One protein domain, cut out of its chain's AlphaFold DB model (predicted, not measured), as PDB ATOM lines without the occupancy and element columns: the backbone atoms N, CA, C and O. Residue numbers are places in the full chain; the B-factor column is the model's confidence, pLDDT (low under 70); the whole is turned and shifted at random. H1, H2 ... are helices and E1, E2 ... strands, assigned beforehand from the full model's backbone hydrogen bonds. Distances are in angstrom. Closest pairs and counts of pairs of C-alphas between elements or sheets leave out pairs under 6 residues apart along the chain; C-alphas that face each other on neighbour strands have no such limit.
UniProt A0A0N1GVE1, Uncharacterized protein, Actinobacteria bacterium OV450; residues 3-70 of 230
ATOM      1  N   ARG A   3     147.798 225.271 187.716       98.31
ATOM      2  CA  ARG A   3     146.907 225.776 188.762       98.31
ATOM      3  C   ARG A   3     145.593 225.014 188.642       98.31
ATOM      4  O   ARG A   3     145.013 224.962 187.557       98.31
ATOM      5  N   GLU A   4     145.181 224.390 189.730       98.31
ATOM      6  CA  GLU A   4     143.927 223.658 189.825       98.31
ATOM      7  C   GLU A   4     142.884 224.547 190.499       98.31
ATOM      8  O   GLU A   4     143.149 225.130 191.549       98.31
ATOM      9  N   THR A   5     141.698 224.635 189.909       98.50
ATOM     10  CA  THR A   5     140.547 225.325 190.493       98.50
ATOM     11  C   THR A   5     139.359 224.377 190.473       98.50
ATOM     12  O   THR A   5     138.923 223.960 189.404       98.50
ATOM     13  N   ILE A   6     138.836 224.028 191.646       97.81
ATOM     14  CA  ILE A   6     137.689 223.134 191.812       97.81
ATOM     15  C   ILE A   6     136.485 223.969 192.239       97.81
ATOM     16  O   ILE A   6     136.476 224.517 193.341       97.81
ATOM     17  N   SER A   7     135.453 224.028 191.403       97.31
ATOM     18  CA  SER A   7     134.198 224.719 191.706       97.31
ATOM     19  C   SER A   7     133.099 223.718 192.063       97.31
ATOM     20  O   SER A   7     132.862 222.729 191.364       97.31
ATOM     21  N   HIS A   8     132.418 223.974 193.178       93.75
ATOM     22  CA  HIS A   8     131.293 223.184 193.674       93.75
ATOM     23  C   HIS A   8     130.250 224.088 194.345       93.75
ATOM     24  O   HIS A   8     130.483 225.267 194.585       93.75
ATOM     25  N   ALA A   9     129.096 223.529 194.722       90.56
ATOM     26  CA  ALA A   9     127.993 224.290 195.327       90.56
ATOM     27  C   ALA A   9     128.350 225.043 196.630       90.56
ATOM     28  O   ALA A   9     127.600 225.910 197.058       90.56
ATOM     29  N   GLY A  10     129.469 224.695 197.271       91.06
ATOM     30  CA  GLY A  10     129.941 225.312 198.515       91.06
ATOM     31  C   GLY A  10     131.050 226.348 198.322       91.06
ATOM     32  O   GLY A  10     131.555 226.851 199.318       91.06
ATOM     33  N   GLY A  11     131.454 226.635 197.080       95.06
ATOM     34  CA  GLY A  11     132.514 227.588 196.764       95.06
ATOM     35  C   GLY A  11     133.568 227.029 195.811       95.06
ATOM     36  O   GLY A  11     133.333 226.073 195.067       95.06
ATOM     37  N   THR A  12     134.737 227.663 195.848       97.81
ATOM     38  CA  THR A  12     135.878 227.343 194.990       97.81
ATOM     39  C   THR A  12     137.086 226.998 195.851       97.81
ATOM     40  O   THR A  12     137.381 227.705 196.811       97.81
ATOM     41  N   THR A  13     137.784 225.919 195.501       97.94
ATOM     42  CA  THR A  13     139.077 225.544 196.093       97.94
ATOM     43  C   THR A  13     140.167 225.686 195.040       97.94
ATOM     44  O   THR A  13     139.963 225.292 193.893       97.94
ATOM     45  N   GLU A  14     141.321 226.227 195.421       98.25
ATOM     46  CA  GLU A  14     142.473 226.391 194.533       98.25
ATOM     47  C   GLU A  14     143.662 225.551 195.005       98.25
ATOM     48  O   GLU A  14     143.861 225.337 196.201       98.25
ATOM     49  N   GLY A  15     144.463 225.080 194.052       97.50
ATOM     50  CA  GLY A  15     145.623 224.237 194.299       97.50
ATOM     51  C   GLY A  15     146.641 224.281 193.163       97.50
ATOM     52  O   GLY A  15     146.505 225.015 192.180       97.50
ATOM     53  N   ILE A  16     147.695 223.480 193.302       98.00
ATOM     54  CA  ILE A  16     148.717 223.294 192.271       98.00
ATOM     55  C   ILE A  16     148.821 221.802 191.971       98.00
ATOM     56  O   ILE A  16     148.949 220.987 192.881       98.00
ATOM     57  N   ALA A  17     148.824 221.457 190.688       97.69
ATOM     58  CA  ALA A  17     148.978 220.098 190.201       97.69
ATOM     59  C   ALA A  17     150.268 219.959 189.375       97.69
ATOM     60  O   ALA A  17     150.554 220.752 188.468       97.69
ATOM     61  N   SER A  18     151.059 218.922 189.659       97.56
ATOM     62  CA  SER A  18     152.112 218.472 188.741       97.56
ATOM     63  C   SER A  18     151.492 217.912 187.453       97.56
ATOM     64  O   SER A  18     150.287 217.663 187.396       97.56
ATOM     65  N   GLU A  19     152.291 217.690 186.404       96.25
ATOM     66  CA  GLU A  19     151.754 217.090 185.170       96.25
ATOM     67  C   GLU A  19     151.224 215.672 185.401       96.25
ATOM     68  O   GLU A  19     150.144 215.341 184.920       96.25
ATOM     69  N   ALA A  20     151.922 214.869 186.212       95.38
ATOM     70  CA  ALA A  20     151.469 213.533 186.589       95.38
ATOM     71  C   ALA A  20     150.131 213.568 187.350       95.38
ATOM     72  O   ALA A  20     149.248 212.749 187.092       95.38
ATOM     73  N   HIS A  21     149.948 214.538 188.256       97.12
ATOM     74  CA  HIS A  21     148.689 214.695 188.986       97.12
ATOM     75  C   HIS A  21     147.547 215.159 188.073       97.12
ATOM     76  O   HIS A  21     146.465 214.572 188.097       97.12
ATOM     77  N   ALA A  22     147.799 216.149 187.212       97.75
ATOM     78  CA  ALA A  22     146.836 216.613 186.214       97.75
ATOM     79  C   ALA A  22     146.399 215.475 185.271       97.75
ATOM     80  O   ALA A  22     145.207 215.292 185.025       97.75
ATOM     81  N   LEU A  23     147.347 214.654 184.810       96.56
ATOM     82  CA  LEU A  23     147.065 213.480 183.987       96.56
ATOM     83  C   LEU A  23     146.210 212.445 184.730       96.56
ATOM     84  O   LEU A  23     145.259 211.907 184.165       96.56
ATOM     85  N   LEU A  24     146.500 212.191 186.009       96.69
ATOM     86  CA  LEU A  24     145.691 211.305 186.847       96.69
ATOM     87  C   LEU A  24     144.245 211.807 186.971       96.69
ATOM     88  O   LEU A  24     143.315 211.001 186.872       96.69
ATOM     89  N   ILE A  25     144.047 213.116 187.163       97.75
ATOM     90  CA  ILE A  25     142.719 213.743 187.223       97.75
ATOM     91  C   ILE A  25     141.981 213.552 185.894       97.75
ATOM     92  O   ILE A  25     140.853 213.055 185.899       97.75
ATOM     93  N   LEU A  26     142.620 213.868 184.763       97.75
ATOM     94  CA  LEU A  26     142.036 213.709 183.427       97.75
ATOM     95  C   LEU A  26     141.625 212.260 183.153       97.75
ATOM     96  O   LEU A  26     140.496 212.000 182.744       97.75
ATOM     97  N   ARG A  27     142.492 211.292 183.463       95.75
ATOM     98  CA  ARG A  27     142.187 209.859 183.310       95.75
ATOM     99  C   ARG A  27     141.027 209.416 184.190       95.75
ATOM    100  O   ARG A  27     140.215 208.581 183.798       95.75
ATOM    101  N   ARG A  28     140.953 209.920 185.423       96.69
ATOM    102  CA  ARG A  28     139.832 209.625 186.321       96.69
ATOM    103  C   ARG A  28     138.529 210.217 185.788       96.69
ATOM    104  O   ARG A  28     137.505 209.557 185.912       96.69
ATOM    105  N   ALA A  29     138.577 211.419 185.222       96.56
ATOM    106  CA  ALA A  29     137.431 212.067 184.602       96.56
ATOM    107  C   ALA A  29     136.939 211.284 183.376       96.56
ATOM    108  O   ALA A  29     135.758 210.960 183.310       96.56
ATOM    109  N   ALA A  30     137.848 210.885 182.481       95.62
ATOM    110  CA  ALA A  30     137.514 210.103 181.290       95.62
ATOM    111  C   ALA A  30     136.855 208.763 181.658       95.62
ATOM    112  O   ALA A  30     135.809 208.423 181.128       95.62
ATOM    113  N   ARG A  31     137.395 208.042 182.654       95.38
ATOM    114  CA  ARG A  31     136.810 206.778 183.155       95.38
ATOM    115  C   ARG A  31     135.447 206.919 183.837       95.38
ATOM    116  O   ARG A  31     134.820 205.909 184.138       95.38
ATOM    117  N   ARG A  32     135.043 208.138 184.191       95.69
ATOM    118  CA  ARG A  32     133.763 208.433 184.853       95.69
ATOM    119  C   ARG A  32     132.773 209.111 183.913       95.69
ATOM    120  O   ARG A  32     131.790 209.662 184.399       95.69
ATOM    121  N   ASP A  33     133.067 209.119 182.614       95.00
ATOM    122  CA  ASP A  33     132.273 209.791 181.587       95.00
ATOM    123  C   ASP A  33     132.010 211.272 181.917       95.00
ATOM    124  O   ASP A  33     130.960 211.837 181.607       95.00
ATOM    125  N   CYS A  34     132.973 211.926 182.581       96.94
ATOM    126  CA  CYS A  34     132.957 213.374 182.748       96.94
ATOM    127  C   CYS A  34     133.227 214.049 181.397       96.94
ATOM    128  O   CYS A  34     134.044 213.574 180.606       96.94
ATOM    129  N   THR A  35     132.630 215.216 181.172       97.62
ATOM    130  CA  THR A  35     132.965 216.054 180.018       97.62
ATOM    131  C   THR A  35     134.351 216.653 180.229       97.62
ATOM    132  O   THR A  35     134.601 217.273 181.263       97.62
ATOM    133  N   ILE A  36     135.243 216.497 179.253       98.38
ATOM    134  CA  ILE A  36     136.591 217.076 179.263       98.38
ATOM    135  C   ILE A  36     136.712 218.006 178.062       98.38
ATOM    136  O   ILE A  36     136.439 217.600 176.941       98.38
ATOM    137  N   GLU A  37     137.167 219.234 178.264       98.06
ATOM    138  CA  GLU A  37     137.516 220.150 177.181       98.06
ATOM    139  C   GLU A  37     138.962 220.613 177.336       98.06
ATOM    140  O   GLU A  37     139.318 221.203 178.355       98.06
ATOM    141  N   ALA A  38     139.801 220.384 176.325       98.00
ATOM    142  CA  ALA A  38     141.130 220.987 176.271       98.00
ATOM    143  C   ALA A  38     141.032 222.482 175.926       98.00
ATOM    144  O   ALA A  38     140.188 222.892 175.123       98.00
ATOM    145  N   THR A  39     141.900 223.302 176.517       98.06
ATOM    146  CA  THR A  39     141.944 224.749 176.258       98.06
ATOM    147  C   THR A  39     143.089 225.105 175.315       98.06
ATOM    148  O   THR A  39     144.117 224.431 175.284       98.06
ATOM    149  N   ALA A  40     142.942 226.204 174.566       97.38
ATOM    150  CA  ALA A  40     143.968 226.682 173.629       97.38
ATOM    151  C   ALA A  40     145.320 226.981 174.307       97.38
ATOM    152  O   ALA A  40     146.370 226.875 173.679       97.38
ATOM    153  N   ASP A  41     145.300 227.305 175.601       98.19
ATOM    154  CA  ASP A  41     146.501 227.553 176.397       98.19
ATOM    155  C   ASP A  41     147.228 226.277 176.839       98.19
ATOM    156  O   ASP A  41     148.326 226.373 177.382       98.19
ATOM    157  N   GLY A  42     146.654 225.093 176.610       97.88
ATOM    158  CA  GLY A  42     147.207 223.814 177.061       97.88
ATOM    159  C   GLY A  42     146.706 223.360 178.425       97.88
ATOM    160  O   GLY A  42     147.365 222.582 179.107       97.88
ATOM    161  N   GLY A  43     145.557 223.879 178.847       98.25
ATOM    162  CA  GLY A  43     144.838 223.434 180.030       98.25
ATOM    163  C   GLY A  43     143.707 222.470 179.703       98.25
ATOM    164  O   GLY A  43     143.540 222.027 178.564       98.25
ATOM    165  N   ALA A  44     142.894 222.184 180.713       98.50
ATOM    166  CA  ALA A  44     141.660 221.433 180.546       98.50
ATOM    167  C   ALA A  44     140.571 221.917 181.506       98.50
ATOM    168  O   ALA A  44     140.860 222.380 182.611       98.50
ATOM    169  N   VAL A  45     139.317 221.783 181.089       98.50
ATOM    170  CA  VAL A  45     138.127 221.987 181.915       98.50
ATOM    171  C   VAL A  45     137.371 220.669 181.975       98.50
ATOM    172  O   VAL A  45     137.063 220.078 180.946       98.50
ATOM    173  N   ILE A  46     137.089 220.205 183.184       98.44
ATOM    174  CA  ILE A  46     136.373 218.960 183.439       98.44
ATOM    175  C   ILE A  46     135.055 219.323 184.098       98.44
ATOM    176  O   ILE A  46     135.069 219.946 185.157       98.44
ATOM    177  N   THR A  47     133.928 218.924 183.515       98.12
ATOM    178  CA  THR A  47     132.596 219.195 184.071       98.12
ATOM    179  C   THR A  47     131.799 217.915 184.276       98.12
ATOM    180  O   THR A  47     131.892 216.953 183.510       98.12
ATOM    181  N   TRP A  48     131.022 217.887 185.356       97.19
ATOM    182  CA  TRP A  48     130.063 216.821 185.634       97.19
ATOM    183  C   TRP A  48     128.950 217.324 186.552       97.19
ATOM    184  O   TRP A  48     129.077 218.359 187.209       97.19
ATOM    185  N   THR A  49     127.859 216.568 186.625       95.69
ATOM    186  CA  THR A  49     126.729 216.880 187.507       95.69
ATOM    187  C   THR A  49     126.664 215.864 188.636       95.69
ATOM    188  O   THR A  49     126.527 214.666 188.403       95.69
ATOM    189  N   TYR A  50     126.769 216.336 189.877       92.88
ATOM    190  CA  TYR A  50     126.548 215.516 191.064       92.88
ATOM    191  C   TYR A  50     125.066 215.542 191.431       92.88
ATOM    192  O   TYR A  50     124.510 216.609 191.675       92.88
ATOM    193  N   ARG A  51     124.430 214.372 191.489       93.38
ATOM    194  CA  ARG A  51     123.020 214.232 191.865       93.38
ATOM    195  C   ARG A  51     122.919 213.811 193.325       93.38
ATOM    196  O   ARG A  51     123.508 212.807 193.715       93.38
ATOM    197  N   GLN A  52     122.177 214.572 194.122       93.62
ATOM    198  CA  GLN A  52     121.914 214.280 195.528       93.62
ATOM    199  C   GLN A  52     120.412 214.100 195.741       93.62
ATOM    200  O   GLN A  52     119.635 215.000 195.439       93.62
ATOM    201  N   LEU A  53     120.003 212.966 196.308       94.50
ATOM    202  CA  LEU A  53     118.631 212.792 196.776       94.50
ATOM    203  C   LEU A  53     118.449 213.558 198.098       94.50
ATOM    204  O   LEU A  53     119.200 213.341 199.052       94.50
ATOM    205  N   ARG A  54     117.475 214.468 198.151       93.06
ATOM    206  CA  ARG A  54     117.057 215.191 199.360       93.06
ATOM    207  C   ARG A  54     115.561 214.976 199.565       93.06
ATOM    208  O   ARG A  54     114.742 215.613 198.909       93.06
ATOM    209  N   GLY A  55     115.215 214.054 200.463       93.56
ATOM    210  CA  GLY A  55     113.841 213.565 200.586       93.56
ATOM    211  C   GLY A  55     113.424 212.839 199.306       93.56
ATOM    212  O   GLY A  55     114.116 211.926 198.870       93.56
ATOM    213  N   GLU A  56     112.335 213.283 198.684       95.31
ATOM    214  CA  GLU A  56     111.817 212.724 197.425       95.31
ATOM    215  C   GLU A  56     112.334 213.451 196.170       95.31
ATOM    216  O   GLU A  56     111.987 213.085 195.049       95.31
ATOM    217  N   GLN A  57     113.170 214.484 196.326       94.81
ATOM    218  CA  GLN A  57     113.667 215.290 195.210       94.81
ATOM    219  C   GLN A  57     115.131 214.985 194.890       94.81
ATOM    220  O   GLN A  57     115.983 214.918 195.778       94.81
ATOM    221  N   VAL A  58     115.441 214.855 193.599       95.25
ATOM    222  CA  VAL A  58     116.823 214.812 193.105       95.25
ATOM    223  C   VAL A  58     117.291 216.240 192.850       95.25
ATOM    224  O   VAL A  58     116.756 216.929 191.986       95.25
ATOM    225  N   VAL A  59     118.303 216.676 193.595       95.19
ATOM    226  CA  VAL A  59     118.963 217.969 193.407       95.19
ATOM    227  C   VAL A  59     120.240 217.765 192.601       95.19
ATOM    228  O   VAL A  59     121.078 216.925 192.937       95.19
ATOM    229  N   GLU A  60     120.391 218.538 191.531       95.12
ATOM    230  CA  GLU A  60     121.574 218.521 190.676       95.12
ATOM    231  C   GLU A  60     122.546 219.637 191.073       95.12
ATOM    232  O   GLU A  60     122.175 220.801 191.217       95.12
ATOM    233  N   HIS A  61     123.815 219.277 191.251       93.75
ATOM    234  CA  HIS A  61     124.892 220.192 191.601       93.75
ATOM    235  C   HIS A  61     125.976 220.133 190.519       93.75
ATOM    236  O   HIS A  61     126.726 219.148 190.479       93.75
ATOM    237  N   PRO A  62     126.090 221.154 189.650       94.88
ATOM    238  CA  PRO A  62     127.175 221.209 188.683       94.88
ATOM    239  C   PRO A  62     128.513 221.318 189.419       94.88
ATOM    240  O   PRO A  62     128.634 221.998 190.444       94.88
ATOM    241  N   ARG A  63     129.516 220.610 188.908       97.06
ATOM    242  CA  ARG A  63     130.889 220.653 189.400       97.06
ATOM    243  C   ARG A  63     131.850 220.820 188.242       97.06
ATOM    244  O   ARG A  63     131.605 220.335 187.137       97.06
ATOM    245  N   GLU A  64     132.949 221.496 188.534       97.94
ATOM    246  CA  GLU A  64     133.970 221.816 187.554       97.94
ATOM    247  C   GLU A  64     135.363 221.702 188.177       97.94
ATOM    248  O   GLU A  64     135.567 222.090 189.328       97.94
ATOM    249  N   ILE A  65     136.319 221.183 187.412       98.50
ATOM    250  CA  ILE A  65     137.752 221.310 187.690       98.50
ATOM    251  C   ILE A  65     138.388 222.013 186.495       98.50
ATOM    252  O   ILE A  65     138.284 221.530 185.367       98.50
ATOM    253  N   ARG A  66     139.079 223.128 186.733       98.62
ATOM    254  CA  ARG A  66     139.943 223.783 185.747       98.62
ATOM    255  C   ARG A  66     141.398 223.489 186.060       98.62
ATOM    256  O   ARG A  66     141.859 223.713 187.174       98.62
ATOM    257  N   LEU A  67     142.122 223.038 185.046       98.69
ATOM    258  CA  LEU A  67     143.566 222.863 185.054       98.69
ATOM    259  C   LEU A  67     144.162 223.927 184.134       98.69
ATOM    260  O   LEU A  67     144.174 223.757 182.917       98.69
ATOM    261  N   ALA A  68     144.634 225.036 184.701       98.50
ATOM    262  CA  ALA A  68     145.265 226.117 183.947       98.50
ATOM    263  C   ALA A  68     146.796 225.966 183.988       98.50
ATOM    264  O   ALA A  68     147.367 225.900 185.078       98.50
ATOM    265  N   PRO A  69     147.503 225.904 182.850       98.06
ATOM    266  CA  PRO A  69     148.953 225.756 182.855       98.06
ATOM    267  C   PRO A  69     149.621 227.016 183.414       98.06
ATOM    268  O   PRO A  69     149.212 228.136 183.121       98.06
ATOM    269  N   GLN A  70     150.682 226.844 184.206       97.06
ATOM    270  CA  GLN A  70     151.456 227.988 184.711       97.06
ATOM    271  C   GLN A  70     152.213 228.725 183.595       97.06
ATOM    272  O   GLN A  70     152.428 229.930 183.692       97.06
TER     273      GLN A  70
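What this domain is: This is residues 3 to 70 of the 230 residues of an uncharacterized protein of Actinobacteria bacterium OV450 (UniProt A0A0N1GVE1). A twisted sheet of five strands has one helix, H1, over one of its faces and its other face bare. The two longest strands, E4 and E5, form a hairpin that runs on past E1 and E3 as a narrow two-stranded arm and makes the longest axis. The printed part has 68 residues, with E1, E2, H1, E3, E4 and E5 in that order along the chain; the sheet order is E2, E1, E5, E4, E3, antiparallel throughout, and the class is mixed, helices and strands. The whole is only just loose, close to compact, with a radius of gyration of the C-alphas of 13.3 A, and it is elongated, spanning 43 by 24 by 20 A.

How they stand to each other: E1, residues 3 to 8, and E2, residues 11 to 17, form a hairpin at 154 degrees, with N 6 and O 13 2.8 A apart, within hydrogen-bond range. H1, residues 19 to 30, has every O i to N i+4 pair within hydrogen-bond range. E3, residues 35 to 38, and E4, residues 44 to 54, form a hairpin at 161 degrees, with N 37 and O 45 2.8 A apart. E5, residues 57 to 69, forms a hairpin with E4 at 161 degrees, with N 50 and O 61 2.9 A apart. E3, E4 and E5 are a meander, each strand the antiparallel neighbour of the one before. E5 is also antiparallel to E1 at 170 degrees, with N 5 and O 66 2.9 A apart. E2 and E3 are the edge strands and are apart. H1 is on the sheet at a height of 9.2 A, making two layers, a helix on one face of a sheet. It lies over E5 and E4, and only just not over E1, on which 2 of its C-alphas fall. On the local plane it runs slantwise to E5, only just, at 30.2 degrees. The closest C-alphas of H1 and E4 are those of Ala 29 and Ile 46, 7.1 A apart; those of H1 and E5 are Ala 22 and Leu 67, also 7.1 A.

Where its parts are: E1 begins at C-alpha 3, (146.907, 225.776, 188.762), and is 16.6 A long. E2 measures 19.2 A, H1 16.3 A and E3 10.2 A. E4 runs 31.6 A to C-alpha 54 at (117.057, 215.191, 199.360). E5 runs 38.8 A and ends at C-alpha 69, (148.953, 225.756, 182.855).

The domain as a whole: The two C-alphas farthest apart are those of Glu 56 and Gln 70, at 44.3 A. The printed part has no cut, and its five links are tight. The mean pLDDT of the printed part is 96.6, and no printed residue is under 70.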